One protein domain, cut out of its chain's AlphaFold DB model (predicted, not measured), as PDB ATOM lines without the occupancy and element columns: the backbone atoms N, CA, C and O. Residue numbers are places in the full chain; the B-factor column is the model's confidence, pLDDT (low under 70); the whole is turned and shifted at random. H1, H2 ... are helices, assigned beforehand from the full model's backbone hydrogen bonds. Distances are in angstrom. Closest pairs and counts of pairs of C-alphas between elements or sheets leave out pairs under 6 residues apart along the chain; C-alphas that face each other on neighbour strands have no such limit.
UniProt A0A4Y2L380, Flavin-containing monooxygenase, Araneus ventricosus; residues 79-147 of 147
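AT A GLANCE: This is residues 79 to 147 of the 147 residues of the protein "Flavin-containing monooxygenase" of Araneus ventricosus (UniProt A0A4Y2L380). This domain has little regular structure: a long winding stretch, residues 79 to 110, runs along and partly between two helices, H1 and H2, which are set apart. The chain folds back between H1 and H2, and the two run nearly opposite ways. The printed part has 69 residues, 27 of them, under half, in the named elements; the order is H1, H2, with no named strand, and the class is all helix. It is compact, with a radius of gyration of the C-alphas of 12.2 A, and spans 30 by 28 by 16 A.

HOW THE PARTS SIT: After residues 79 to 110 comes H1, residues 111 to 126. A short link of 8 residues joins it to H2, residues 135 to 145. H1 and H2 are apart, with no C-alpha of the one within 8 A of the other. In both helices every O i to N i+4 pair is within hydrogen-bond range.

IN THESE COORDINATES: H1 begins at C-alpha 111, (32.683, 39.314, 11.301), and is 22.3 A long from first to last C-alpha. H2 measures 15.5 A and ends at C-alpha 145, (19.479, 30.112, 1.568).

THE WHOLE: The C-alphas farthest apart, those of Glu 80 and Lys 129, are 33.7 A apart. The printed part has no cut, and no printed residue is under 70 in pLDDT.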
ATOM      1  N   GLU A  79      19.679  19.297   9.873       82.56
ATOM      2  CA  GLU A  79      19.353  18.614   8.621       82.56
ATOM      3  C   GLU A  79      20.602  18.626   7.726       82.56
ATOM      4  O   GLU A  79      21.230  19.671   7.550       82.56
ATOM      5  N   GLU A  80      21.023  17.460   7.221       82.25
ATOM      6  CA  GLU A  80      22.208  17.317   6.346       82.25
ATOM      7  C   GLU A  80      23.497  17.969   6.907       82.25
ATOM      8  O   GLU A  80      24.283  18.586   6.185       82.25
ATOM      9  N   GLY A  81      23.718  17.862   8.224       80.06
ATOM     10  CA  GLY A  81      24.891  18.436   8.901       80.06
ATOM     11  C   GLY A  81      24.840  19.958   9.097       80.06
ATOM     12  O   GLY A  81      25.859  20.576   9.410       80.06
ATOM     13  N   ARG A  82      23.670  20.580   8.916       83.88
ATOM     14  CA  ARG A  82      23.442  22.023   9.079       83.88
ATOM     15  C   ARG A  82      22.404  22.269  10.157       83.88
ATOM     16  O   ARG A  82      21.450  21.514  10.265       83.88
ATOM     17  N   ILE A  83      22.553  23.356  10.909       89.75
ATOM     18  CA  ILE A  83      21.537  23.784  11.877       89.75
ATOM     19  C   ILE A  83      20.489  24.637  11.164       89.75
ATOM     20  O   ILE A  83      20.824  25.619  10.488       89.75
ATOM     21  N   ASN A  84      19.219  24.301  11.361       91.75
ATOM     22  CA  ASN A  84      18.097  25.080  10.863       91.75
ATOM     23  C   ASN A  84      17.900  26.326  11.733       91.75
ATOM     24  O   ASN A  84      17.194  26.310  12.734       91.75
ATOM     25  N   LEU A  85      18.544  27.425  11.336       94.31
ATOM     26  CA  LEU A  85      18.484  28.708  12.036       94.31
ATOM     27  C   LEU A  85      17.989  29.827  11.120       94.31
ATOM     28  O   LEU A  85      18.574  30.091  10.061       94.31
ATOM     29  N   GLN A  86      16.970  30.562  11.567       95.25
ATOM     30  CA  GLN A  86      16.521  31.780  10.906       95.25
ATOM     31  C   GLN A  86      17.642  32.818  10.952       95.25
ATOM     32  O   GLN A  86      18.109  33.187  12.030       95.25
ATOM     33  N   LYS A  87      18.085  33.265   9.769       94.06
ATOM     34  CA  LYS A  87      19.244  34.163   9.587       94.06
ATOM     35  C   LYS A  87      20.489  33.738  10.391       94.06
ATOM     36  O   LYS A  87      21.226  34.592  10.875       94.06
ATOM     37  N   CYS A  88      20.719  32.429  10.528       94.25
ATOM     38  CA  CYS A  88      21.825  31.862  11.312       94.25
ATOM     39  C   CYS A  88      21.786  32.192  12.818       94.25
ATOM     40  O   CYS A  88      22.832  32.189  13.460       94.25
ATOM     41  N   MET A  89      20.606  32.494  13.375       96.00
ATOM     42  CA  MET A  89      20.466  32.909  14.773       96.00
ATOM     43  C   MET A  89      19.371  32.180  15.552       96.00
ATOM     44  O   MET A  89      19.653  31.614  16.601       96.00
ATOM     45  N   PHE A  90      18.122  32.203  15.084       96.56
ATOM     46  CA  PHE A  90      16.985  31.725  15.881       96.56
ATOM     47  C   PHE A  90      16.525  30.330  15.440       96.56
ATOM     48  O   PHE A  90      16.263  30.164  14.246       96.56
ATOM     49  N   PRO A  91      16.365  29.356  16.355       95.75
ATOM     50  CA  PRO A  91      15.747  28.068  16.044       95.75
ATOM     51  C   PRO A  91      14.236  28.244  15.763       95.75
ATOM     52  O   PRO A  91      13.499  28.661  16.660       95.75
ATOM     53  N   PRO A  92      13.740  27.979  14.537       94.75
ATOM     54  CA  PRO A  92      12.357  28.288  14.152       94.75
ATOM     55  C   PRO A  92      11.287  27.419  14.814       94.75
ATOM     56  O   PRO A  92      10.105  27.765  14.766       94.75
ATOM     57  N   HIS A  93      11.660  26.247  15.332       93.06
ATOM     58  CA  HIS A  93      10.726  25.277  15.898       93.06
ATOM     59  C   HIS A  93      10.351  25.572  17.348       93.06
ATOM     60  O   HIS A  93       9.291  25.114  17.778       93.06
ATOM     61  N   LEU A  94      11.162  26.359  18.060       94.38
ATOM     62  CA  LEU A  94      10.881  26.759  19.433       94.38
ATOM     63  C   LEU A  94       9.627  27.650  19.497       94.38
ATOM     64  O   LEU A  94       9.448  28.534  18.655       94.38
ATOM     65  N   PRO A  95       8.763  27.474  20.513       92.06
ATOM     66  CA  PRO A  95       7.518  28.236  20.634       92.06
ATOM     67  C   PRO A  95       7.749  29.720  20.959       92.06
ATOM     68  O   PRO A  95       6.889  30.562  20.688       92.06
ATOM     69  N   HIS A  96       8.903  30.053  21.543       93.69
ATOM     70  CA  HIS A  96       9.250  31.402  21.975       93.69
ATOM     71  C   HIS A  96      10.628  31.810  21.451       93.69
ATOM     72  O   HIS A  96      11.582  31.039  21.493       93.69
ATOM     73  N   ALA A  97      10.743  33.061  21.003       94.38
ATOM     74  CA  ALA A  97      11.976  33.641  20.472       94.38
ATOM     75  C   ALA A  97      12.923  34.128  21.588       94.38
ATOM     76  O   ALA A  97      13.360  35.277  21.582       94.38
ATOM     77  N   THR A  98      13.193  33.276  22.577       95.25
ATOM     78  CA  THR A  98      13.980  33.612  23.779       95.25
ATOM     79  C   THR A  98      15.420  33.103  23.733       95.25
ATOM     80  O   THR A  98      16.223  33.489  24.579       95.25
ATOM     81  N   LEU A  99      15.769  32.286  22.734       95.75
ATOM     82  CA  LEU A  99      17.117  31.774  22.498       95.75
ATOM     83  C   LEU A  99      17.610  32.196  21.111       95.75
ATOM     84  O   LEU A  99      16.925  31.978  20.112       95.75
ATOM     85  N   ALA A 100      18.819  32.751  21.052       96.69
ATOM     86  CA  ALA A 100      19.501  33.091  19.810       96.69
ATOM     87  C   ALA A 100      20.952  32.606  19.846       96.69
ATOM     88  O   ALA A 100      21.658  32.795  20.836       96.69
ATOM     89  N   ILE A 101      21.403  32.031  18.737       95.62
ATOM     90  CA  ILE A 101      22.803  31.716  18.482       95.62
ATOM     91  C   ILE A 101      23.456  32.937  17.833       95.62
ATOM     92  O   ILE A 101      22.957  33.491  16.856       95.62
ATOM     93  N   MET A 102      24.584  33.366  18.384       95.50
ATOM     94  CA  MET A 102      25.294  34.575  17.973       95.50
ATOM     95  C   MET A 102      26.647  34.208  17.371       95.50
ATOM     96  O   MET A 102      27.332  33.326  17.882       95.50
ATOM     97  N   GLY A 103      27.039  34.875  16.284       92.62
ATOM     98  CA  GLY A 103      28.334  34.652  15.633       92.62
ATOM     99  C   GLY A 103      28.445  33.347  14.840       92.62
ATOM    100  O   GLY A 103      29.513  33.047  14.317       92.62
ATOM    101  N   PHE A 104      27.360  32.580  14.694       92.00
ATOM    102  CA  PHE A 104      27.336  31.347  13.900       92.00
ATOM    103  C   PHE A 104      27.148  31.635  12.402       92.00
ATOM    104  O   PHE A 104      26.219  31.167  11.747       92.00
ATOM    105  N   ILE A 105      28.017  32.489  11.866       89.75
ATOM    106  CA  ILE A 105      28.018  32.932  10.476       89.75
ATOM    107  C   ILE A 105      29.461  33.149  10.015       89.75
ATOM    108  O   ILE A 105      30.272  33.718  10.740       89.75
ATOM    109  N   LEU A 106      29.766  32.715   8.795       88.06
ATOM    110  CA  LEU A 106      30.991  33.076   8.086       88.06
ATOM    111  C   LEU A 106      30.608  34.052   6.980       88.06
ATOM    112  O   LEU A 106      29.820  33.724   6.093       88.06
ATOM    113  N   THR A 107      31.100  35.278   7.089       86.25
ATOM    114  CA  THR A 107      30.821  36.350   6.136       86.25
ATOM    115  C   THR A 107      32.033  36.620   5.270       86.25
ATOM    116  O   THR A 107      33.164  36.580   5.749       86.25
ATOM    117  N   PHE A 108      31.794  37.008   4.019       85.25
ATOM    118  CA  PHE A 108      32.839  37.614   3.211       85.25
ATOM    119  C   PHE A 108      33.130  39.022   3.749       85.25
ATOM    120  O   PHE A 108      32.350  39.951   3.537       85.25
ATOM    121  N   GLY A 109      34.222  39.159   4.501       86.38
ATOM    122  CA  GLY A 109      34.605  40.395   5.181       86.38
ATOM    123  C   GLY A 109      34.629  40.260   6.711       86.38
ATOM    124  O   GLY A 109      34.617  39.148   7.240       86.38
ATOM    125  N   PRO A 110      34.707  41.384   7.444       89.06
ATOM    126  CA  PRO A 110      34.862  41.358   8.893       89.06
ATOM    127  C   PRO A 110      33.607  40.804   9.578       89.06
ATOM    128  O   PRO A 110      32.497  41.255   9.308       89.06
ATOM    129  N   GLY A 111      33.790  39.881  10.524       91.56
ATOM    130  CA  GLY A 111      32.683  39.314  11.301       91.56
ATOM    131  C   GLY A 111      32.118  40.260  12.369       91.56
ATOM    132  O   GLY A 111      30.965  40.117  12.767       91.56
ATOM    133  N   PHE A 112      32.893  41.254  12.826       93.31
ATOM    134  CA  PHE A 112      32.466  42.147  13.915       93.31
ATOM    135  C   PHE A 112      31.216  42.978  13.583       93.31
ATOM    136  O   PHE A 112      30.293  42.967  14.397       93.31
ATOM    137  N   PRO A 113      31.110  43.641  12.410       95.38
ATOM    138  CA  PRO A 113      29.883  44.345  12.036       95.38
ATOM    139  C   PRO A 113      28.677  43.406  11.937       95.38
ATOM    140  O   PRO A 113      27.574  43.769  12.328       95.38
ATOM    141  N   SER A 114      28.879  42.172  11.465       94.12
ATOM    142  CA  SER A 114      27.807  41.176  11.431       94.12
ATOM    143  C   SER A 114      27.344  40.810  12.838       94.12
ATOM    144  O   SER A 114      26.144  40.816  13.091       94.12
ATOM    145  N   GLY A 115      28.270  40.565  13.768       95.75
ATOM    146  CA  GLY A 115      27.947  40.292  15.169       95.75
ATOM    147  C   GLY A 115      27.219  41.452  15.861       95.75
ATOM    148  O   GLY A 115      26.250  41.218  16.584       95.75
ATOM    149  N   GLU A 116      27.621  42.700  15.601       97.19
ATOM    150  CA  GLU A 116      26.943  43.900  16.120       97.19
ATOM    151  C   GLU A 116      25.495  44.002  15.619       97.19
ATOM    152  O   GLU A 116      24.572  44.191  16.420       97.19
ATOM    153  N   LEU A 117      25.272  43.784  14.319       96.75
ATOM    154  CA  LEU A 117      23.934  43.790  13.732       96.75
ATOM    155  C   LEU A 117      23.069  42.641  14.258       96.75
ATOM    156  O   LEU A 117      21.892  42.856  14.562       96.75
ATOM    157  N   GLN A 118      23.641  41.442  14.415       97.44
ATOM    158  CA  GLN A 118      22.950  40.322  15.055       97.44
ATOM    159  C   GLN A 118      22.516  40.717  16.476       97.44
ATOM    160  O   GLN A 118      21.355  40.526  16.832       97.44
ATOM    161  N   ALA A 119      23.394  41.351  17.260       97.94
ATOM    162  CA  ALA A 119      23.114  41.702  18.651       97.94
ATOM    163  C   ALA A 119      21.999  42.752  18.749       97.94
ATOM    164  O   ALA A 119      21.077  42.627  19.563       97.94
ATOM    165  N   ARG A 120      22.022  43.761  17.871       98.25
ATOM    166  CA  ARG A 120      20.936  44.745  17.758       98.25
ATOM    167  C   ARG A 120      19.609  44.095  17.418       98.25
ATOM    168  O   ARG A 120      18.599  44.451  18.012       98.25
ATOM    169  N   TRP A 121      19.588  43.149  16.488       97.88
ATOM    170  CA  TRP A 121      18.340  42.487  16.134       97.88
ATOM    171  C   TRP A 121      17.825  41.588  17.268       97.88
ATOM    172  O   TRP A 121      16.658  41.713  17.643       97.88
ATOM    173  N   VAL A 122      18.686  40.768  17.889       98.06
ATOM    174  CA  VAL A 122      18.307  39.900  19.023       98.06
ATOM    175  C   VAL A 122      17.723  40.705  20.173       98.06
ATOM    176  O   VAL A 122      16.642  40.385  20.658       98.06
ATOM    177  N   THR A 123      18.399  41.772  20.595       98.00
ATOM    178  CA  THR A 123      17.943  42.598  21.725       98.00
ATOM    179  C   THR A 123      16.573  43.229  21.474       98.00
ATOM    180  O   THR A 123      15.760  43.299  22.393       98.00
ATOM    181  N   GLN A 124      16.260  43.628  20.236       98.12
ATOM    182  CA  GLN A 124      14.939  44.160  19.881       98.12
ATOM    183  C   GLN A 124      13.847  43.078  19.885       98.12
ATOM    184  O   GLN A 124      12.716  43.363  20.282       98.12
ATOM    185  N   ILE A 125      14.174  41.847  19.472       97.50
ATOM    186  CA  ILE A 125      13.266  40.690  19.556       97.50
ATOM    187  C   ILE A 125      12.983  40.346  21.023       97.50
ATOM    188  O   ILE A 125      11.822  40.267  21.416       97.50
ATOM    189  N   LEU A 126      14.028  40.223  21.848       96.56
ATOM    190  CA  LEU A 126      13.902  39.907  23.276       96.56
ATOM    191  C   LEU A 126      13.147  40.999  24.050       96.56
ATOM    192  O   LEU A 126      12.384  40.693  24.959       96.56
ATOM    193  N   ALA A 127      13.305  42.268  23.661       97.31
ATOM    194  CA  ALA A 127      12.547  43.386  24.223       97.31
ATOM    195  C   ALA A 127      11.096  43.486  23.702       97.31
ATOM    196  O   ALA A 127      10.387  44.425  24.062       97.31
ATOM    197  N   GLY A 128      10.661  42.589  22.807       95.88
ATOM    198  CA  GLY A 128       9.320  42.595  22.208       95.88
ATOM    199  C   GLY A 128       9.058  43.731  21.210       95.88
ATOM    200  O   GLY A 128       7.927  43.908  20.761       95.88
ATOM    201  N   LYS A 129      10.090  44.504  20.848       97.81
ATOM    202  CA  LYS A 129      10.011  45.636  19.907       97.81
ATOM    203  C   LYS A 129      10.021  45.183  18.448       97.81
ATOM    204  O   LYS A 129       9.505  45.876  17.575       97.81
ATOM    205  N   CYS A 130      10.587  44.011  18.180       96.38
ATOM    206  CA  CYS A 130      10.501  43.320  16.900       96.38
ATOM    207  C   CYS A 130       9.878  41.935  17.096       96.38
ATOM    208  O   CYS A 130       9.914  41.376  18.189       96.38
ATOM    209  N   LYS A 131       9.334  41.359  16.019       95.00
ATOM    210  CA  LYS A 131       8.800  39.991  16.017       95.00
ATOM    211  C   LYS A 131       9.463  39.172  14.919       95.00
ATOM    212  O   LYS A 131       9.745  39.696  13.841       95.00
ATOM    213  N   LEU A 132       9.701  37.893  15.200       96.50
ATOM    214  CA  LEU A 132      10.078  36.935  14.166       96.50
ATOM    215  C   LEU A 132       8.889  36.703  13.216       96.50
ATOM    216  O   LEU A 132       7.735  36.843  13.635       96.50
ATOM    217  N   PRO A 133       9.146  36.367  11.941       96.00
ATOM    218  CA  PRO A 133       8.091  35.937  11.034       96.00
ATOM    219  C   PRO A 133       7.536  34.564  11.459       96.00
ATOM    220  O   PRO A 133       8.043  33.938  12.389       96.00
ATOM    221  N   SER A 134       6.488  34.084  10.780       96.50
ATOM    222  CA  SER A 134       5.910  32.769  11.090       96.50
ATOM    223  C   SER A 134       6.921  31.633  10.888       96.50
ATOM    224  O   SER A 134       7.872  31.760  10.107       96.50
ATOM    225  N   LYS A 135       6.693  30.498  11.559       95.50
ATOM    226  CA  LYS A 135       7.529  29.292  11.451       95.50
ATOM    227  C   LYS A 135       7.711  28.867   9.989       95.50
ATOM    228  O   LYS A 135       8.831  28.629   9.545       95.50
ATOM    229  N   GLU A 136       6.635  28.868   9.206       96.12
ATOM    230  CA  GLU A 136       6.646  28.498   7.785       96.12
ATOM    231  C   GLU A 136       7.492  29.468   6.953       96.12
ATOM    232  O   GLU A 136       8.251  29.046   6.077       96.12
ATOM    233  N   ALA A 137       7.393  30.770   7.237       97.12
ATOM    234  CA  ALA A 137       8.188  31.786   6.562       97.12
ATOM    235  C   ALA A 137       9.683  31.645   6.892       97.12
ATOM    236  O   ALA A 137      10.510  31.773   5.988       97.12
ATOM    237  N   MET A 138      10.024  31.323   8.146       96.62
ATOM    238  CA  MET A 138      11.408  31.063   8.553       96.62
ATOM    239  C   MET A 138      11.988  29.837   7.843       96.62
ATOM    240  O   MET A 138      13.036  29.925   7.205       96.62
ATOM    241  N   PHE A 139      11.276  28.705   7.841       94.81
ATOM    242  CA  PHE A 139      11.732  27.513   7.118       94.81
ATOM    243  C   PHE A 139      11.846  27.743   5.609       94.81
ATOM    244  O   PHE A 139      12.766  27.225   4.974       94.81
ATOM    245  N   LYS A 140      10.957  28.546   5.014       95.38
ATOM    246  CA  LYS A 140      11.058  28.927   3.599       95.38
ATOM    247  C   LYS A 140      12.327  29.740   3.316       95.38
ATOM    248  O   LYS A 140      12.979  29.497   2.302       95.38
ATOM    249  N   ASP A 141      12.680  30.679   4.192       95.50
ATOM    250  CA  ASP A 141      13.903  31.487   4.083       95.50
ATOM    251  C   ASP A 141      15.167  30.628   4.255       95.50
ATOM    252  O   ASP A 141      16.092  30.726   3.448       95.50
ATOM    253  N   ILE A 142      15.171  29.714   5.231       93.75
ATOM    254  CA  ILE A 142      16.257  28.746   5.452       93.75
ATOM    255  C   ILE A 142      16.466  27.873   4.210       93.75
ATOM    256  O   ILE A 142      17.572  27.820   3.676       93.75
ATOM    257  N   LYS A 143      15.396  27.264   3.684       92.69
ATOM    258  CA  LYS A 143      15.463  26.438   2.468       92.69
ATOM    259  C   LYS A 143      15.953  27.230   1.261       92.69
ATOM    260  O   LYS A 143      16.717  26.701   0.462       92.69
ATOM    261  N   LYS A 144      15.541  28.494   1.117       93.88
ATOM    262  CA  LYS A 144      16.009  29.363   0.027       93.88
ATOM    263  C   LYS A 144      17.510  29.645   0.125       93.88
ATOM    264  O   LYS A 144      18.162  29.666  -0.906       93.88
ATOM    265  N   ARG A 145      18.045  29.859   1.331       89.00
ATOM    266  CA  ARG A 145      19.479  30.112   1.568       89.00
ATOM    267  C   ARG A 145      20.362  28.897   1.269       89.00
ATOM    268  O   ARG A 145      21.539  29.067   0.986       89.00
ATOM    269  N   HIS A 146      19.814  27.692   1.394       82.38
ATOM    270  CA  HIS A 146      20.541  26.441   1.166       82.38
ATOM    271  C   HIS A 146      20.516  25.944  -0.284       82.38
ATOM    272  O   HIS A 146      21.191  24.956  -0.571       82.38
ATOM    273  N   LYS A 147      19.747  26.602  -1.159       74.88
ATOM    274  CA  LYS A 147      19.790  26.405  -2.611       74.88
ATOM    275  C   LYS A 147      20.908  27.232  -3.223       74.88
ATOM    276  O   LYS A 147      21.544  26.701  -4.153       74.88
TER     277      LYS A 147